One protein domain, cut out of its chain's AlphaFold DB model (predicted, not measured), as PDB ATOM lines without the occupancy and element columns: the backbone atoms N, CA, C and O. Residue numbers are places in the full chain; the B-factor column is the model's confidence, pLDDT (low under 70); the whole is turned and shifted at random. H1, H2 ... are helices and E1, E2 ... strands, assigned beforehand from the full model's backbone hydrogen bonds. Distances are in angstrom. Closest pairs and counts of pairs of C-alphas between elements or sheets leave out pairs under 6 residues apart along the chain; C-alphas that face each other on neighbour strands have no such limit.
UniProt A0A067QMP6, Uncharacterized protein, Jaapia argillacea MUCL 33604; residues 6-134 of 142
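Overview. This is residues 6 to 134 of the 142 residues of an uncharacterized protein of Jaapia argillacea MUCL 33604 (UniProt A0A067QMP6). A twisted five-stranded sheet curls round helix H2 on one face, and helix H1 packs on the other face, along E2. Between H1 and E1 runs a long loop, whose residues 33 to 38 stick out. The 129 printed residues hold two named helices and five named strands, H1 E1 E2 H2 E3 E4 E5 along the chain; the mixed sheet has the order E1 E2 E3 E4 E5. The class is mixed, with under half of the residues in named elements; the whole is compact, radius of gyration of the C-alphas 14.5 A, spans 37 by 36 by 25 A.

Arrangement. E2, residues 60 to 67, and E3, residues 100 to 108, are parallel neighbours; N 63 and O 103, 2.8 A apart, are within hydrogen-bond range. E3, E4, residues 111 to 119, and E5, residues 123 to 127, form a meander, each strand the antiparallel neighbour of the one before, with N 104 to O 115 at 2.8 A and N 118 to O 124 at 3.0 A. Edge strand E1, residues 47 to 49, forms a hairpin with E2, N 62 to O 48 at 3.1 A. H2, residues 76 to 90, gives E2, H2, E3, a strand-helix-strand unit with a right-handed crossover; the closest C-alphas of H2 and E3 are Gly 77 and Ser 106, 5.5 A. H1, residues 6 to 20, is on the opposite face, over E2 at a height over the sheet of 9.4 A. Every O i to N i+4 pair is within hydrogen-bond range in H1 and H2.

Along the chain. H1 begins at C-alpha 6 (130.513, 104.843, 124.055) and measures 20.8 A, H2 21.2 A, E4 25.8 A. E5 ends at C-alpha 127 (104.598, 106.007, 118.026).

Size, cuts and confidence. The farthest C-alphas, Asp 35 and Asp 54, are 44.7 A apart. The printed part has no cut; the link H1 to E1 is long. pLDDT is under 70 at residues 26 to 59, 68 to 74 and 91 to 99.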
ATOM      1  N   ARG A   6     130.134 104.581 125.444       71.88
ATOM      2  CA  ARG A   6     130.513 104.843 124.055       71.88
ATOM      3  C   ARG A   6     130.784 103.581 123.229       71.88
ATOM      4  O   ARG A   6     130.456 103.535 122.048       71.88
ATOM      5  N   GLU A   7     131.427 102.568 123.807       77.00
ATOM      6  CA  GLU A   7     131.732 101.326 123.078       77.00
ATOM      7  C   GLU A   7     130.454 100.525 122.812       77.00
ATOM      8  O   GLU A   7     130.293  99.927 121.746       77.00
ATOM      9  N   ARG A   8     129.520 100.558 123.772       76.06
ATOM     10  CA  ARG A   8     128.189  99.968 123.625       76.06
ATOM     11  C   ARG A   8     127.391 100.688 122.542       76.06
ATOM     12  O   ARG A   8     126.824 100.026 121.675       76.06
ATOM     13  N   GLU A   9     127.358 102.014 122.590       78.75
ATOM     14  CA  GLU A   9     126.701 102.878 121.606       78.75
ATOM     15  C   GLU A   9     127.218 102.599 120.186       78.75
ATOM     16  O   GLU A   9     126.436 102.322 119.280       78.75
ATOM     17  N   GLU A  10     128.540 102.572 119.996       81.00
ATOM     18  CA  GLU A  10     129.157 102.314 118.693       81.00
ATOM     19  C   GLU A  10     128.823 100.917 118.146       81.00
ATOM     20  O   GLU A  10     128.521 100.766 116.957       81.00
ATOM     21  N   ALA A  11     128.817  99.897 119.007       84.00
ATOM     22  CA  ALA A  11     128.409  98.552 118.619       84.00
ATOM     23  C   ALA A  11     126.923  98.486 118.224       84.00
ATOM     24  O   ALA A  11     126.577  97.837 117.232       84.00
ATOM     25  N   LEU A  12     126.047  99.167 118.970       82.94
ATOM     26  CA  LEU A  12     124.613  99.239 118.676       82.94
ATOM     27  C   LEU A  12     124.354  99.927 117.336       82.94
ATOM     28  O   LEU A  12     123.671  99.356 116.484       82.94
ATOM     29  N   LEU A  13     124.941 101.103 117.113       83.06
ATOM     30  CA  LEU A  13     124.781 101.830 115.855       83.06
ATOM     31  C   LEU A  13     125.248 101.022 114.656       83.06
ATOM     32  O   LEU A  13     124.548 100.982 113.652       83.06
ATOM     33  N   HIS A  14     126.372 100.316 114.769       85.50
ATOM     34  CA  HIS A  14     126.849  99.461 113.687       85.50
ATOM     35  C   HIS A  14     125.822  98.371 113.316       85.50
ATOM     36  O   HIS A  14     125.653  98.024 112.144       85.50
ATOM     37  N   HIS A  15     125.091  97.828 114.296       86.19
ATOM     38  CA  HIS A  15     123.997  96.896 114.020       86.19
ATOM     39  C   HIS A  15     122.798  97.573 113.353       86.19
ATOM     40  O   HIS A  15     122.226  96.986 112.432       86.19
ATOM     41  N   VAL A  16     122.442  98.787 113.779       83.25
ATOM     42  CA  VAL A  16     121.349  99.572 113.188       83.25
ATOM     43  C   VAL A  16     121.673  99.960 111.741       83.25
ATOM     44  O   VAL A  16     120.859  99.706 110.858       83.25
ATOM     45  N   GLU A  17     122.881 100.463 111.471       83.44
ATOM     46  CA  GLU A  17     123.405 100.755 110.126       83.44
ATOM     47  C   GLU A  17     123.272  99.538 109.208       83.44
ATOM     48  O   GLU A  17     122.710  99.617 108.114       83.44
ATOM     49  N   ARG A  18     123.720  98.367 109.684       85.25
ATOM     50  CA  ARG A  18     123.638  97.117 108.922       85.25
ATOM     51  C   ARG A  18     122.198  96.671 108.671       85.25
ATOM     52  O   ARG A  18     121.922  96.123 107.608       85.25
ATOM     53  N   LEU A  19     121.308  96.843 109.649       84.06
ATOM     54  CA  LEU A  19     119.905  96.437 109.543       84.06
ATOM     55  C   LEU A  19     119.145  97.313 108.545       84.06
ATOM     56  O   LEU A  19     118.379  96.802 107.733       84.06
ATOM     57  N   LEU A  20     119.367  98.622 108.619       78.00
ATOM     58  CA  LEU A  20     118.709  99.606 107.769       78.00
ATOM     59  C   LEU A  20     119.378  99.735 106.393       78.00
ATOM     60  O   LEU A  20     118.764 100.251 105.465       78.00
ATOM     61  N   GLY A  21     120.618  99.255 106.241       77.62
ATOM     62  CA  GLY A  21     121.392  99.397 105.008       77.62
ATOM     63  C   GLY A  21     121.802 100.847 104.732       77.62
ATOM     64  O   GLY A  21     121.867 101.249 103.573       77.62
ATOM     65  N   VAL A  22     122.046 101.617 105.792       75.25
ATOM     66  CA  VAL A  22     122.332 103.061 105.777       75.25
ATOM     67  C   VAL A  22     123.651 103.351 106.482       75.25
ATOM     68  O   VAL A  22     124.049 102.585 107.361       75.25
ATOM     69  N   HIS A  23     124.312 104.457 106.134       75.94
ATOM     70  CA  HIS A  23     125.422 104.968 106.929       75.94
ATOM     71  C   HIS A  23     124.928 106.124 107.790       75.94
ATOM     72  O   HIS A  23     124.369 107.088 107.289       75.94
ATOM     73  N   LEU A  24     125.090 106.018 109.101       72.31
ATOM     74  CA  LEU A  24     124.584 107.020 110.021       72.31
ATOM     75  C   LEU A  24     125.682 108.051 110.296       72.31
ATOM     76  O   LEU A  24     126.730 107.717 110.852       72.31
ATOM     77  N   GLU A  25     125.448 109.313 109.929       71.19
ATOM     78  CA  GLU A  25     126.361 110.400 110.299       71.19
ATOM     79  C   GLU A  25     126.354 110.587 111.817       71.19
ATOM     80  O   GLU A  25     125.350 111.010 112.377       71.19
ATOM     81  N   ARG A  26     127.475 110.267 112.475       69.62
ATOM     82  CA  ARG A  26     127.596 110.272 113.938       69.62
ATOM     83  C   ARG A  26     127.857 111.678 114.483       69.62
ATOM     84  O   ARG A  26     128.730 112.375 113.970       69.62
ATOM     85  N   ARG A  27     127.246 112.003 115.632       62.28
ATOM     86  CA  ARG A  27     127.559 113.179 116.484       62.28
ATOM     87  C   ARG A  27     127.251 114.526 115.832       62.28
ATOM     88  O   ARG A  27     128.144 115.345 115.597       62.28
ATOM     89  N   VAL A  28     125.971 114.793 115.607       55.56
ATOM     90  CA  VAL A  28     125.546 116.131 115.201       55.56
ATOM     91  C   VAL A  28     125.596 117.067 116.414       55.56
ATOM     92  O   VAL A  28     125.019 116.795 117.458       55.56
ATOM     93  N   LYS A  29     126.355 118.161 116.337       51.16
ATOM     94  CA  LYS A  29     126.481 119.086 117.473       51.16
ATOM     95  C   LYS A  29     125.146 119.786 117.723       51.16
ATOM     96  O   LYS A  29     124.714 120.570 116.883       51.16
ATOM     97  N   VAL A  30     124.534 119.557 118.883       48.66
ATOM     98  CA  VAL A  30     123.429 120.385 119.381       48.66
ATOM     99  C   VAL A  30     124.044 121.504 120.218       48.66
ATOM    100  O   VAL A  30     124.528 121.291 121.327       48.66
ATOM    101  N   THR A  31     124.087 122.713 119.665       42.25
ATOM    102  CA  THR A  31     124.607 123.885 120.381       42.25
ATOM    103  C   THR A  31     123.514 124.428 121.288       42.25
ATOM    104  O   THR A  31     122.652 125.187 120.848       42.25
ATOM    105  N   THR A  32     123.536 124.079 122.574       41.75
ATOM    106  CA  THR A  32     122.624 124.716 123.531       41.75
ATOM    107  C   THR A  32     123.090 126.144 123.834       41.75
ATOM    108  O   THR A  32     124.246 126.402 124.168       41.75
ATOM    109  N   ALA A  33     122.178 127.117 123.743       42.41
ATOM    110  CA  ALA A  33     122.475 128.549 123.895       42.41
ATOM    111  C   ALA A  33     122.906 128.988 125.316       42.41
ATOM    112  O   ALA A  33     123.032 130.185 125.571       42.41
ATOM    113  N   LYS A  34     123.088 128.059 126.266       41.84
ATOM    114  CA  LYS A  34     123.345 128.381 127.679       41.84
ATOM    115  C   LYS A  34     124.736 128.028 128.192       41.84
ATOM    116  O   LYS A  34     125.102 128.579 129.225       41.84
ATOM    117  N   ASP A  35     125.515 127.199 127.501       43.06
ATOM    118  CA  ASP A  35     126.899 126.927 127.899       43.06
ATOM    119  C   ASP A  35     127.681 126.260 126.749       43.06
ATOM    120  O   ASP A  35     127.415 125.102 126.432       43.06
ATOM    121  N   PRO A  36     128.648 126.940 126.105       42.94
ATOM    122  CA  PRO A  36     129.434 126.362 125.011       42.94
ATOM    123  C   PRO A  36     130.381 125.232 125.454       42.94
ATOM    124  O   PRO A  36     131.013 124.624 124.598       42.94
ATOM    125  N   ASN A  37     130.501 124.969 126.764       37.00
ATOM    126  CA  ASN A  37     131.282 123.861 127.328       37.00
ATOM    127  C   ASN A  37     130.415 122.721 127.879       37.00
ATOM    128  O   ASN A  37     130.953 121.743 128.398       37.00
ATOM    129  N   LYS A  38     129.087 122.847 127.816       37.97
ATOM    130  CA  LYS A  38     128.173 121.788 128.231       37.97
ATOM    131  C   LYS A  38     127.624 121.140 126.974       37.97
ATOM    132  O   LYS A  38     126.494 121.395 126.563       37.97
ATOM    133  N   ASP A  39     128.478 120.327 126.364       37.19
ATOM    134  CA  ASP A  39     128.056 119.344 125.381       37.19
ATOM    135  C   ASP A  39     127.026 118.453 126.090       37.19
ATOM    136  O   ASP A  39     127.363 117.578 126.886       37.19
ATOM    137  N   LEU A  40     125.739 118.734 125.880       39.25
ATOM    138  CA  LEU A  40     124.735 117.688 125.960       39.25
ATOM    139  C   LEU A  40     125.088 116.782 124.786       39.25
ATOM    140  O   LEU A  40     124.688 117.044 123.654       39.25
ATOM    141  N   GLU A  41     125.961 115.808 125.051       42.12
ATOM    142  CA  GLU A  41     126.185 114.667 124.177       42.12
ATOM    143  C   GLU A  41     124.814 114.017 124.001       42.12
ATOM    144  O   GLU A  41     124.367 113.226 124.822       42.12
ATOM    145  N   ALA A  42     124.076 114.450 122.983       42.50
ATOM    146  CA  ALA A  42     122.989 113.661 122.459       42.50
ATOM    147  C   ALA A  42     123.652 112.383 121.949       42.50
ATOM    148  O   ALA A  42     124.457 112.419 121.008       42.50
ATOM    149  N   ASP A  43     123.383 111.298 122.661       49.09
ATOM    150  CA  ASP A  43     123.918 109.985 122.376       49.09
ATOM    151  C   ASP A  43     123.636 109.634 120.908       49.09
ATOM    152  O   ASP A  43     122.498 109.730 120.449       49.09
ATOM    153  N   ALA A  44     124.683 109.274 120.161       51.16
ATOM    154  CA  ALA A  44     124.637 108.833 118.772       51.16
ATOM    155  C   ALA A  44     123.545 109.439 117.876       51.16
ATOM    156  O   ALA A  44     122.643 108.744 117.417       51.16
ATOM    157  N   LEU A  45     123.681 110.711 117.525       57.81
ATOM    158  CA  LEU A  45     122.886 111.273 116.434       57.81
ATOM    159  C   LEU A  45     123.320 110.658 115.110       57.81
ATOM    160  O   LEU A  45     124.514 110.466 114.901       57.81
ATOM    161  N   ALA A  46     122.345 110.327 114.272       56.41
ATOM    162  CA  ALA A  46     122.510 109.427 113.151       56.41
ATOM    163  C   ALA A  46     121.399 109.694 112.127       56.41
ATOM    164  O   ALA A  46     120.248 109.329 112.366       56.41
ATOM    165  N   ARG A  47     121.737 110.351 111.011       62.38
ATOM    166  CA  ARG A  47     120.786 110.711 109.950       62.38
ATOM    167  C   ARG A  47     121.191 110.083 108.628       62.38
ATOM    168  O   ARG A  47     122.315 110.285 108.190       62.38
ATOM    169  N   GLU A  48     120.259 109.387 107.981       63.59
ATOM    170  CA  GLU A  48     120.414 108.974 106.583       63.59
ATOM    171  C   GLU A  48     119.088 109.096 105.823       63.59
ATOM    172  O   GLU A  48     117.994 108.986 106.388       63.59
ATOM    173  N   TYR A  49     119.204 109.315 104.516       66.75
ATOM    174  CA  TYR A  49     118.111 109.269 103.556       66.75
ATOM    175  C   TYR A  49     117.701 107.834 103.230       66.75
ATOM    176  O   TYR A  49     118.504 107.038 102.738       66.75
ATOM    177  N   LEU A  50     116.406 107.547 103.340       59.78
ATOM    178  CA  LEU A  50     115.838 106.363 102.706       59.78
ATOM    179  C   LEU A  50     115.559 106.687 101.234       59.78
ATOM    180  O   LEU A  50     114.507 107.210 100.877       59.78
ATOM    181  N   THR A  51     116.522 106.401 100.355       53.72
ATOM    182  CA  THR A  51     116.295 106.512  98.909       53.72
ATOM    183  C   THR A  51     115.551 105.280  98.407       53.72
ATOM    184  O   THR A  51     116.107 104.189  98.301       53.72
ATOM    185  N   ASN A  52     114.281 105.454  98.047       51.38
ATOM    186  CA  ASN A  52     113.577 104.486  97.215       51.38
ATOM    187  C   ASN A  52     113.809 104.853  95.740       51.38
ATOM    188  O   ASN A  52     113.599 105.998  95.347       51.38
ATOM    189  N   ARG A  53     114.243 103.890  94.914       52.34
ATOM    190  CA  ARG A  53     114.523 104.102  93.479       52.34
ATOM    191  C   ARG A  53     113.306 104.599  92.687       52.34
ATOM    192  O   ARG A  53     113.492 105.164  91.611       52.34
ATOM    193  N   ASP A  54     112.102 104.410  93.222       55.31
ATOM    194  CA  ASP A  54     110.841 104.762  92.566       55.31
ATOM    195  C   ASP A  54     110.348 106.184  92.885       55.31
ATOM    196  O   ASP A  54     109.514 106.722  92.154       55.31
ATOM    197  N   PHE A  55     110.880 106.828  93.929       49.16
ATOM    198  CA  PHE A  55     110.479 108.176  94.334       49.16
ATOM    199  C   PHE A  55     111.571 109.183  93.963       49.16
ATOM    200  O   PHE A  55     112.737 109.043  94.321       49.16
ATOM    201  N   ARG A  56     111.196 110.200  93.175       44.50
ATOM    202  CA  ARG A  56     112.109 111.258  92.704       44.50
ATOM    203  C   ARG A  56     112.424 112.314  93.771       44.50
ATOM    204  O   ARG A  56     113.315 113.129  93.535       44.50
ATOM    205  N   GLU A  57     111.726 112.306  94.904       54.25
ATOM    206  CA  GLU A  57     111.875 113.281  95.987       54.25
ATOM    207  C   GLU A  57     112.299 112.626  97.310       54.25
ATOM    208  O   GLU A  57     112.174 111.419  97.523       54.25
ATOM    209  N   LYS A  58     112.956 113.441  98.138       55.84
ATOM    210  CA  LYS A  58     113.649 113.058  99.369       55.84
ATOM    211  C   LYS A  58     112.661 113.092 100.539       55.84
ATOM    212  O   LYS A  58     112.603 114.099 101.238       55.84
ATOM    213  N   ASP A  59     111.906 112.020 100.754       63.94
ATOM    214  CA  ASP A  59     110.699 112.146 101.588       63.94
ATOM    215  C   ASP A  59     110.860 111.687 103.048       63.94
ATOM    216  O   ASP A  59     110.108 112.148 103.909       63.94
ATOM    217  N   VAL A  60     111.824 110.805 103.359       74.31
ATOM    218  CA  VAL A  60     111.949 110.211 104.705       74.31
ATOM    219  C   VAL A  60     113.396 110.124 105.185       74.31
ATOM    220  O   VAL A  60     114.276 109.590 104.504       74.31
ATOM    221  N   TYR A  61     113.607 110.600 106.406       79.38
ATOM    222  CA  TYR A  61     114.853 110.508 107.157       79.38
ATOM    223  C   TYR A  61     114.741 109.460 108.257       79.38
ATOM    224  O   TYR A  61     113.658 109.221 108.786       79.38
ATOM    225  N   VAL A  62     115.862 108.867 108.649       81.25
ATOM    226  CA  VAL A  62     115.948 108.112 109.903       81.25
ATOM    227  C   VAL A  62     116.714 108.941 110.918       81.25
ATOM    228  O   VAL A  62     117.687 109.597 110.561       81.25
ATOM    229  N   TYR A  63     116.255 108.917 112.160       83.50
ATOM    230  CA  TYR A  63     116.903 109.497 113.319       83.50
ATOM    231  C   TYR A  63     117.030 108.405 114.375       83.50
ATOM    232  O   TYR A  63     116.043 107.744 114.697       83.50
ATOM    233  N   VAL A  64     118.230 108.192 114.900       83.75
ATOM    234  CA  VAL A  64     118.474 107.216 115.969       83.75
ATOM    235  C   VAL A  64     118.970 107.968 117.195       83.75
ATOM    236  O   VAL A  64     119.785 108.874 117.059       83.75
ATOM    237  N   GLU A  65     118.464 107.603 118.368       84.06
ATOM    238  CA  GLU A  65     118.940 108.092 119.661       84.06
ATOM    239  C   GLU A  65     119.205 106.892 120.571       84.06
ATOM    240  O   GLU A  65     118.381 105.978 120.660       84.06
ATOM    241  N   VAL A  66     120.358 106.882 121.244       80.62
ATOM    242  CA  VAL A  66     120.781 105.769 122.107       80.62
ATOM    243  C   VAL A  66     120.997 106.252 123.534       80.62
ATOM    244  O   VAL A  66     122.117 106.500 123.938       80.62
ATOM    245  N   ASN A  67     119.943 106.342 124.331       75.69
ATOM    246  CA  ASN A  67     120.060 106.783 125.713       75.69
ATOM    247  C   ASN A  67     120.424 105.640 126.681       75.69
ATOM    248  O   ASN A  67     120.175 104.456 126.438       75.69
ATOM    249  N   ASN A  68     120.973 105.997 127.838       69.38
ATOM    250  CA  ASN A  68     121.212 105.063 128.940       69.38
ATOM    251  C   ASN A  68     120.080 105.075 129.968       69.38
ATOM    252  O   ASN A  68     119.876 104.075 130.659       69.38
ATOM    253  N   ASP A  69     119.308 106.160 130.008       68.00
ATOM    254  CA  ASP A  69     118.146 106.319 130.872       68.00
ATOM    255  C   ASP A  69     116.843 106.202 130.070       68.00
ATOM    256  O   ASP A  69     116.775 106.537 128.890       68.00
ATOM    257  N   LEU A  70     115.758 105.783 130.732       65.06
ATOM    258  CA  LEU A  70     114.412 105.723 130.136       65.06
ATOM    259  C   LEU A  70     113.810 107.114 129.840       65.06
ATOM    260  O   LEU A  70     112.653 107.210 129.449       65.06
ATOM    261  N   GLY A  71     114.568 108.190 130.035       63.22
ATOM    262  CA  GLY A  71     114.148 109.553 129.743       63.22
ATOM    263  C   GLY A  71     113.062 110.121 130.662       63.22
ATOM    264  O   GLY A  71     112.794 109.618 131.759       63.22
ATOM    265  N   ILE A  72     112.449 111.232 130.237       60.78
ATOM    266  CA  ILE A  72     111.471 111.986 131.040       60.78
ATOM    267  C   ILE A  72     110.225 111.128 131.297       60.78
ATOM    268  O   ILE A  72     109.488 110.780 130.382       60.78
ATOM    269  N   GLY A  73     109.963 110.811 132.568       65.19
ATOM    270  CA  GLY A  73     108.797 110.009 132.955       65.19
ATOM    271  C   GLY A  73     108.866 108.538 132.527       65.19
ATOM    272  O   GLY A  73     107.866 107.840 132.657       65.19
ATOM    273  N   GLY A  74     110.028 108.067 132.057       68.56
ATOM    274  CA  GLY A  74     110.208 106.714 131.533       68.56
ATOM    275  C   GLY A  74     109.862 106.548 130.048       68.56
ATOM    276  O   GLY A  74     109.811 105.412 129.584       68.56
ATOM    277  N   ASP A  75     109.621 107.650 129.323       73.31
ATOM    278  CA  ASP A  75     109.338 107.659 127.884       73.31
ATOM    279  C   ASP A  75     110.531 108.208 127.080       73.31
ATOM    280  O   ASP A  75     110.678 109.414 126.846       73.31
ATOM    281  N   SER A  76     111.394 107.297 126.634       74.56
ATOM    282  CA  SER A  76     112.545 107.617 125.783       74.56
ATOM    283  C   SER A  76     112.134 107.998 124.353       74.56
ATOM    284  O   SER A  76     112.862 108.724 123.678       74.56
ATOM    285  N   GLY A  77     110.964 107.550 123.881       74.88
ATOM    286  CA  GLY A  77     110.457 107.854 122.543       74.88
ATOM    287  C   GLY A  77     110.067 109.323 122.405       74.88
ATOM    288  O   GLY A  77     110.388 109.978 121.405       74.88
ATOM    289  N   LEU A  78     109.413 109.870 123.436       77.94
ATOM    290  CA  LEU A  78     109.111 111.296 123.517       77.94
ATOM    291  C   LEU A  78     110.393 112.130 123.599       77.94
ATOM    292  O   LEU A  78     110.503 113.136 122.898       77.94
ATOM    293  N   GLN A  79     111.363 111.707 124.414       78.38
ATOM    294  CA  GLN A  79     112.640 112.404 124.533       78.38
ATOM    295  C   GLN A  79     113.376 112.464 123.192       78.38
ATOM    296  O   GLN A  79     113.681 113.565 122.745       78.38
ATOM    297  N   GLY A  80     113.543 111.337 122.495       78.06
ATOM    298  CA  GLY A  80     114.234 111.324 121.202       78.06
ATOM    299  C   GLY A  80     113.559 112.162 120.133       78.06
ATOM    300  O   GLY A  80     114.223 112.818 119.331       78.06
ATOM    301  N   SER A  81     112.231 112.235 120.171       81.50
ATOM    302  CA  SER A  81     111.482 113.103 119.266       81.50
ATOM    303  C   SER A  81     111.675 114.591 119.591       81.50
ATOM    304  O   SER A  81     111.748 115.412 118.678       81.50
ATOM    305  N   LEU A  82     111.784 114.961 120.872       80.50
ATOM    306  CA  LEU A  82     112.085 116.334 121.290       80.50
ATOM    307  C   LEU A  82     113.535 116.721 120.977       80.50
ATOM    308  O   LEU A  82     113.761 117.838 120.512       80.50
ATOM    309  N   THR A  83     114.488 115.804 121.161       80.38
ATOM    310  CA  THR A  83     115.891 115.997 120.766       80.38
ATOM    311  C   THR A  83     115.988 116.243 119.257       80.38
ATOM    312  O   THR A  83     116.647 117.187 118.823       80.38
ATOM    313  N   LEU A  84     115.252 115.468 118.449       80.25
ATOM    314  CA  LEU A  84     115.140 115.696 117.007       80.25
ATOM    315  C   LEU A  84     114.552 117.081 116.691       80.25
ATOM    316  O   LEU A  84     115.072 117.777 115.822       80.25
ATOM    317  N   LEU A  85     113.484 117.501 117.376       81.25
ATOM    318  CA  LEU A  85     112.890 118.823 117.157       81.25
ATOM    319  C   LEU A  85     113.873 119.954 117.482       81.25
ATOM    320  O   LEU A  85     113.986 120.907 116.709       81.25
ATOM    321  N   GLU A  86     114.594 119.853 118.602       79.94
ATOM    322  CA  GLU A  86     115.648 120.808 118.950       79.94
ATOM    323  C   GLU A  86     116.717 120.840 117.855       79.94
ATOM    324  O   GLU A  86     117.103 121.919 117.401       79.94
ATOM    325  N   HIS A  87     117.123 119.671 117.363       74.94
ATOM    326  CA  HIS A  87     118.110 119.563 116.304       74.94
ATOM    327  C   HIS A  87     117.655 120.242 115.000       74.94
ATOM    328  O   HIS A  87     118.358 121.111 114.481       74.94
ATOM    329  N   ILE A  88     116.444 119.939 114.520       76.44
ATOM    330  CA  ILE A  88     115.870 120.576 113.323       76.44
ATOM    331  C   ILE A  88     115.740 122.095 113.517       76.44
ATOM    332  O   ILE A  88     115.970 122.858 112.584       76.44
ATOM    333  N   SER A  89     115.397 122.559 114.723       73.69
ATOM    334  CA  SER A  89     115.255 123.995 114.999       73.69
ATOM    335  C   SER A  89     116.573 124.778 114.915       73.69
ATOM    336  O   SER A  89     116.556 125.991 114.696       73.69
ATOM    337  N   GLN A  90     117.709 124.096 115.085       70.50
ATOM    338  CA  GLN A  90     119.045 124.687 115.011       70.50
ATOM    339  C   GLN A  90     119.643 124.611 113.597       70.50
ATOM    340  O   GLN A  90     120.486 125.443 113.250       70.50
ATOM    341  N   ASP A  91     119.194 123.665 112.767       66.50
ATOM    342  CA  ASP A  91     119.638 123.524 111.382       66.50
ATOM    343  C   ASP A  91     118.825 124.420 110.426       66.50
ATOM    344  O   ASP A  91     117.692 124.136 110.032       66.50
ATOM    345  N   GLN A  92     119.423 125.540 110.010       53.47
ATOM    346  CA  GLN A  92     118.794 126.477 109.073       53.47
ATOM    347  C   GLN A  92     118.653 125.922 107.644       53.47
ATOM    348  O   GLN A  92     117.936 126.523 106.838       53.47
ATOM    349  N   ALA A  93     119.327 124.821 107.293       52.25
ATOM    350  CA  ALA A  93     119.343 124.303 105.926       52.25
ATOM    351  C   ALA A  93     118.057 123.544 105.547       52.25
ATOM    352  O   ALA A  93     117.630 123.619 104.392       52.25
ATOM    353  N   ASP A  94     117.412 122.877 106.508       53.69
ATOM    354  CA  ASP A  94     116.288 121.963 106.254       53.69
ATOM    355  C   ASP A  94     114.901 122.606 106.290       53.69
ATOM    356  O   ASP A  94     113.942 122.064 105.741       53.69
ATOM    357  N   THR A  95     114.784 123.813 106.843       52.53
ATOM    358  CA  THR A  95     113.506 124.546 106.963       52.53
ATOM    359  C   THR A  95     112.874 124.961 105.625       52.53
ATOM    360  O   THR A  95     111.789 125.535 105.598       52.53
ATOM    361  N   LYS A  96     113.529 124.678 104.488       51.47
ATOM    362  CA  LYS A  96     113.008 124.959 103.138       51.47
ATOM    363  C   LYS A  96     112.133 123.843 102.559       51.47
ATOM    364  O   LYS A  96     111.524 124.061 101.512       51.47
ATOM    365  N   CYS A  97     112.084 122.666 103.181       54.91
ATOM    366  CA  CYS A  97     111.212 121.581 102.737       54.91
ATOM    367  C   CYS A  97     109.835 121.712 103.407       54.91
ATOM    368  O   CYS A  97     109.750 121.820 104.625       54.91
ATOM    369  N   LEU A  98     108.761 121.718 102.610       54.25
ATOM    370  CA  LEU A  98     107.382 121.950 103.075       54.25
ATOM    371  C   LEU A  98     106.840 120.837 103.989       54.25
ATOM    372  O   LEU A  98     105.864 121.067 104.699       54.25
ATOM    373  N   VAL A  99     107.444 119.644 103.958       66.88
ATOM    374  CA  VAL A  99     107.101 118.504 104.816       66.88
ATOM    375  C   VAL A  99     108.366 117.673 105.026       66.88
ATOM    376  O   VAL A  99     108.888 117.108 104.069       66.88
ATOM    377  N   LEU A 100     108.861 117.575 106.259       71.12
ATOM    378  CA  LEU A 100     109.939 116.640 106.601       71.12
ATOM    379  C   LEU A 100     109.362 115.489 107.418       71.12
ATOM    380  O   LEU A 100     108.730 115.733 108.446       71.12
ATOM    381  N   SER A 101     109.605 114.253 106.978       80.62
ATOM    382  CA  SER A 101     109.208 113.052 107.716       80.62
ATOM    383  C   SER A 101     110.435 112.331 108.262       80.62
ATOM    384  O   SER A 101     111.386 112.086 107.518       80.62
ATOM    385  N   TYR A 102     110.405 111.956 109.539       83.12
ATOM    386  CA  TYR A 102     111.459 111.169 110.173       83.12
ATOM    387  C   TYR A 102     110.895 109.881 110.765       83.12
ATOM    388  O   TYR A 102     109.809 109.865 111.337       83.12
ATOM    389  N   ILE A 103     111.666 108.806 110.671       87.06
ATOM    390  CA  ILE A 103     111.527 107.625 111.516       87.06
ATOM    391  C   ILE A 103     112.507 107.805 112.667       87.06
ATOM    392  O   ILE A 103     113.710 107.858 112.440       87.06
ATOM    393  N   VAL A 104     111.994 107.901 113.885       87.69
ATOM    394  CA  VAL A 104     112.781 108.002 115.111       87.69
ATOM    395  C   VAL A 104     112.891 106.612 115.732       87.69
ATOM    396  O   VAL A 104     111.885 105.944 115.977       87.69
ATOM    397  N   ILE A 105     114.125 106.176 115.959       88.69
ATOM    398  CA  ILE A 105     114.471 104.942 116.658       88.69
ATOM    399  C   ILE A 105     115.112 105.348 117.979       88.69
ATOM    400  O   ILE A 105     116.276 105.742 118.006       88.69
ATOM    401  N   SER A 106     114.360 105.243 119.067       87.62
ATOM    402  CA  SER A 106     114.903 105.451 120.407       87.62
ATOM    403  C   SER A 106     115.343 104.107 120.968       87.62
ATOM    404  O   SER A 106     114.618 103.117 120.869       87.62
ATOM    405  N   ILE A 107     116.532 104.052 121.552       85.94
ATOM    406  CA  ILE A 107     117.067 102.892 122.265       85.94
ATOM    407  C   ILE A 107     117.428 103.376 123.664       85.94
ATOM    408  O   ILE A 107     118.124 104.372 123.796       85.94
ATOM    409  N   ALA A 108     116.952 102.691 124.700       84.06
ATOM    410  CA  ALA A 108     117.246 103.033 126.087       84.06
ATOM    411  C   ALA A 108     117.448 101.765 126.912       84.06
ATOM    412  O   ALA A 108     116.506 101.017 127.198       84.06
ATOM    413  N   GLY A 109     118.706 101.492 127.253       81.25
ATOM    414  CA  GLY A 109     119.101 100.226 127.866       81.25
ATOM    415  C   GLY A 109     118.628  99.019 127.030       81.25
ATOM    416  O   GLY A 109     119.000  98.912 125.862       81.25
ATOM    417  N   PRO A 110     117.827  98.091 127.591       82.38
ATOM    418  CA  PRO A 110     117.332  96.917 126.874       82.38
ATOM    419  C   PRO A 110     116.058  97.178 126.060       82.38
ATOM    420  O   PRO A 110     115.449  96.221 125.598       82.38
ATOM    421  N   TYR A 111     115.602  98.419 125.921       85.62
ATOM    422  CA  TYR A 111     114.346  98.738 125.247       85.62
ATOM    423  C   TYR A 111     114.585  99.475 123.927       85.62
ATOM    424  O   TYR A 111     115.535 100.252 123.807       85.62
ATOM    425  N   VAL A 112     113.702  99.249 122.954       87.75
ATOM    426  CA  VAL A 112     113.664  99.975 121.678       87.75
ATOM    427  C   VAL A 112     112.247 100.459 121.362       87.75
ATOM    428  O   VAL A 112     111.261  99.787 121.677       87.75
ATOM    429  N   TRP A 113     112.163 101.623 120.719       89.06
ATOM    430  CA  TRP A 113     110.927 102.268 120.289       89.06
ATOM    431  C   TRP A 113     111.071 102.795 118.871       89.06
ATOM    432  O   TRP A 113     112.113 103.333 118.501       89.06
ATOM    433  N   PHE A 114     109.987 102.690 118.107       89.00
ATOM    434  CA  PHE A 114     109.888 103.261 116.774       89.00
ATOM    435  C   PHE A 114     108.741 104.263 116.739       89.00
ATOM    436  O   PHE A 114     107.600 103.930 117.076       89.00
ATOM    437  N   SER A 115     109.023 105.476 116.286       89.50
ATOM    438  CA  SER A 115     108.017 106.501 116.043       89.50
ATOM    439  C   SER A 115     108.239 107.178 114.697       89.50
ATOM    440  O   SER A 115     109.326 107.160 114.124       89.50
ATOM    441  N   GLY A 116     107.166 107.734 114.154       88.44
ATOM    442  CA  GLY A 116     107.204 108.629 113.013       88.44
ATOM    443  C   GLY A 116     107.027 110.055 113.488       88.44
ATOM    444  O   GLY A 116     106.179 110.320 114.343       88.44
ATOM    445  N   THR A 117     107.782 110.982 112.919       86.06
ATOM    446  CA  THR A 117     107.557 112.409 113.127       86.06
ATOM    447  C   THR A 117     107.367 113.114 111.801       86.06
ATOM    448  O   THR A 117     107.943 112.727 110.782       86.06
ATOM    449  N   VAL A 118     106.512 114.131 111.806       84.81
ATOM    450  CA  VAL A 118     106.277 114.993 110.649       84.81
ATOM    451  C   VAL A 118     106.343 116.440 111.109       84.81
ATOM    452  O   VAL A 118     105.689 116.821 112.083       84.81
ATOM    453  N   LEU A 119     107.130 117.241 110.391       77.56
ATOM    454  CA  LEU A 119     107.202 118.685 110.568       77.56
ATOM    455  C   LEU A 119     106.564 119.379 109.361       77.56
ATOM    456  O   LEU A 119     107.098 119.319 108.252       77.56
ATOM    457  N   VAL A 120     105.417 120.016 109.608       74.50
ATOM    458  CA  VAL A 120     104.720 120.922 108.679       74.50
ATOM    459  C   VAL A 120     104.674 122.328 109.292       74.50
ATOM    460  O   VAL A 120     105.696 123.004 109.304       74.50
ATOM    461  N   ASP A 121     103.552 122.733 109.897       73.19
ATOM    462  CA  ASP A 121     103.423 123.926 110.758       73.19
ATOM    463  C   ASP A 121     103.596 123.609 112.254       73.19
ATOM    464  O   ASP A 121     103.919 124.472 113.069       73.19
ATOM    465  N   VAL A 122     103.344 122.354 112.622       78.88
ATOM    466  CA  VAL A 122     103.477 121.815 113.976       78.88
ATOM    467  C   VAL A 122     104.290 120.530 113.913       78.88
ATOM    468  O   VAL A 122     104.244 119.809 112.914       78.88
ATOM    469  N   PHE A 123     105.037 120.249 114.977       83.44
ATOM    470  CA  PHE A 123     105.785 119.006 115.106       83.44
ATOM    471  C   PHE A 123     104.880 117.922 115.690       83.44
ATOM    472  O   PHE A 123     104.419 118.036 116.828       83.44
ATOM    473  N   ILE A 124     104.599 116.895 114.894       87.25
ATOM    474  CA  ILE A 124     103.743 115.773 115.283       87.25
ATOM    475  C   ILE A 124     104.620 114.541 115.464       87.25
ATOM    476  O   ILE A 124     105.434 114.236 114.597       87.25
ATOM    477  N   VAL A 125     104.412 113.822 116.567       87.25
ATOM    478  CA  VAL A 125     105.078 112.556 116.888       87.25
ATOM    479  C   VAL A 125     104.014 111.480 117.032       87.25
ATOM    480  O   VAL A 125     103.069 111.645 117.802       87.25
ATOM    481  N   GLN A 126     104.170 110.376 116.308       89.44
ATOM    482  CA  GLN A 126     103.283 109.224 116.373       89.44
ATOM    483  C   GLN A 126     104.107 107.957 116.635       89.44
ATOM    484  O   GLN A 126     104.861 107.538 115.756       89.44
ATOM    485  N   PRO A 127     103.972 107.303 117.801       87.75
ATOM    486  CA  PRO A 127     104.598 106.007 118.026       87.75
ATOM    487  C   PRO A 127     103.981 104.950 117.102       87.75
ATOM    488  O   PRO A 127     102.758 104.880 116.946       87.75
ATOM    489  N   PHE A 128     104.838 104.137 116.485       85.19
ATOM    490  CA  PHE A 128     104.447 102.950 115.722       85.19
ATOM    491  C   PHE A 128     104.385 101.713 116.611       85.19
ATOM    492  O   PHE A 128     103.574 100.820 116.373       85.19
ATOM    493  N   THR A 129     105.257 101.658 117.617       83.31
ATOM    494  CA  THR A 129     105.366 100.537 118.544       83.31
ATOM    495  C   THR A 129     105.256 101.018 119.980       83.31
ATOM    496  O   THR A 129     105.634 102.139 120.316       83.31
ATOM    497  N   GLU A 130     104.783 100.127 120.842       80.75
ATOM    498  CA  GLU A 130     105.020 100.246 122.277       80.75
ATOM    499  C   GLU A 130     106.470  99.839 122.612       80.75
ATOM    500  O   GLU A 130     107.290  99.609 121.719       80.75
ATOM    501  N   HIS A 131     106.790  99.772 123.903       78.00
ATOM    502  CA  HIS A 131     108.121  99.463 124.413       78.00
ATOM    503  C   HIS A 131     108.508  98.026 124.044       78.00
ATOM    504  O   HIS A 131     107.932  97.074 124.574       78.00
ATOM    505  N   ILE A 132     109.494  97.848 123.164       86.56
ATOM    506  CA  ILE A 132     109.990  96.514 122.809       86.56
ATOM    507  C   ILE A 132     111.193  96.203 123.694       86.56
ATOM    508  O   ILE A 132     112.240  96.830 123.572       86.56
ATOM    509  N   TYR A 133     111.049  95.220 124.580       85.31
ATOM    510  CA  TYR A 133     112.139  94.741 125.427       85.31
ATOM    511  C   TYR A 133     113.000  93.700 124.700       85.31
ATOM    512  O   TYR A 133     112.492  92.721 124.155       85.31
ATOM    513  N   LEU A 134     114.315  93.902 124.724       83.56
ATOM    514  CA  LEU A 134     115.341  93.106 124.048       83.56
ATOM    515  C   LEU A 134     116.303  92.409 125.024       83.56
ATOM    516  O   LEU A 134     117.257  91.770 124.591       83.56
TER     517      LEU A 134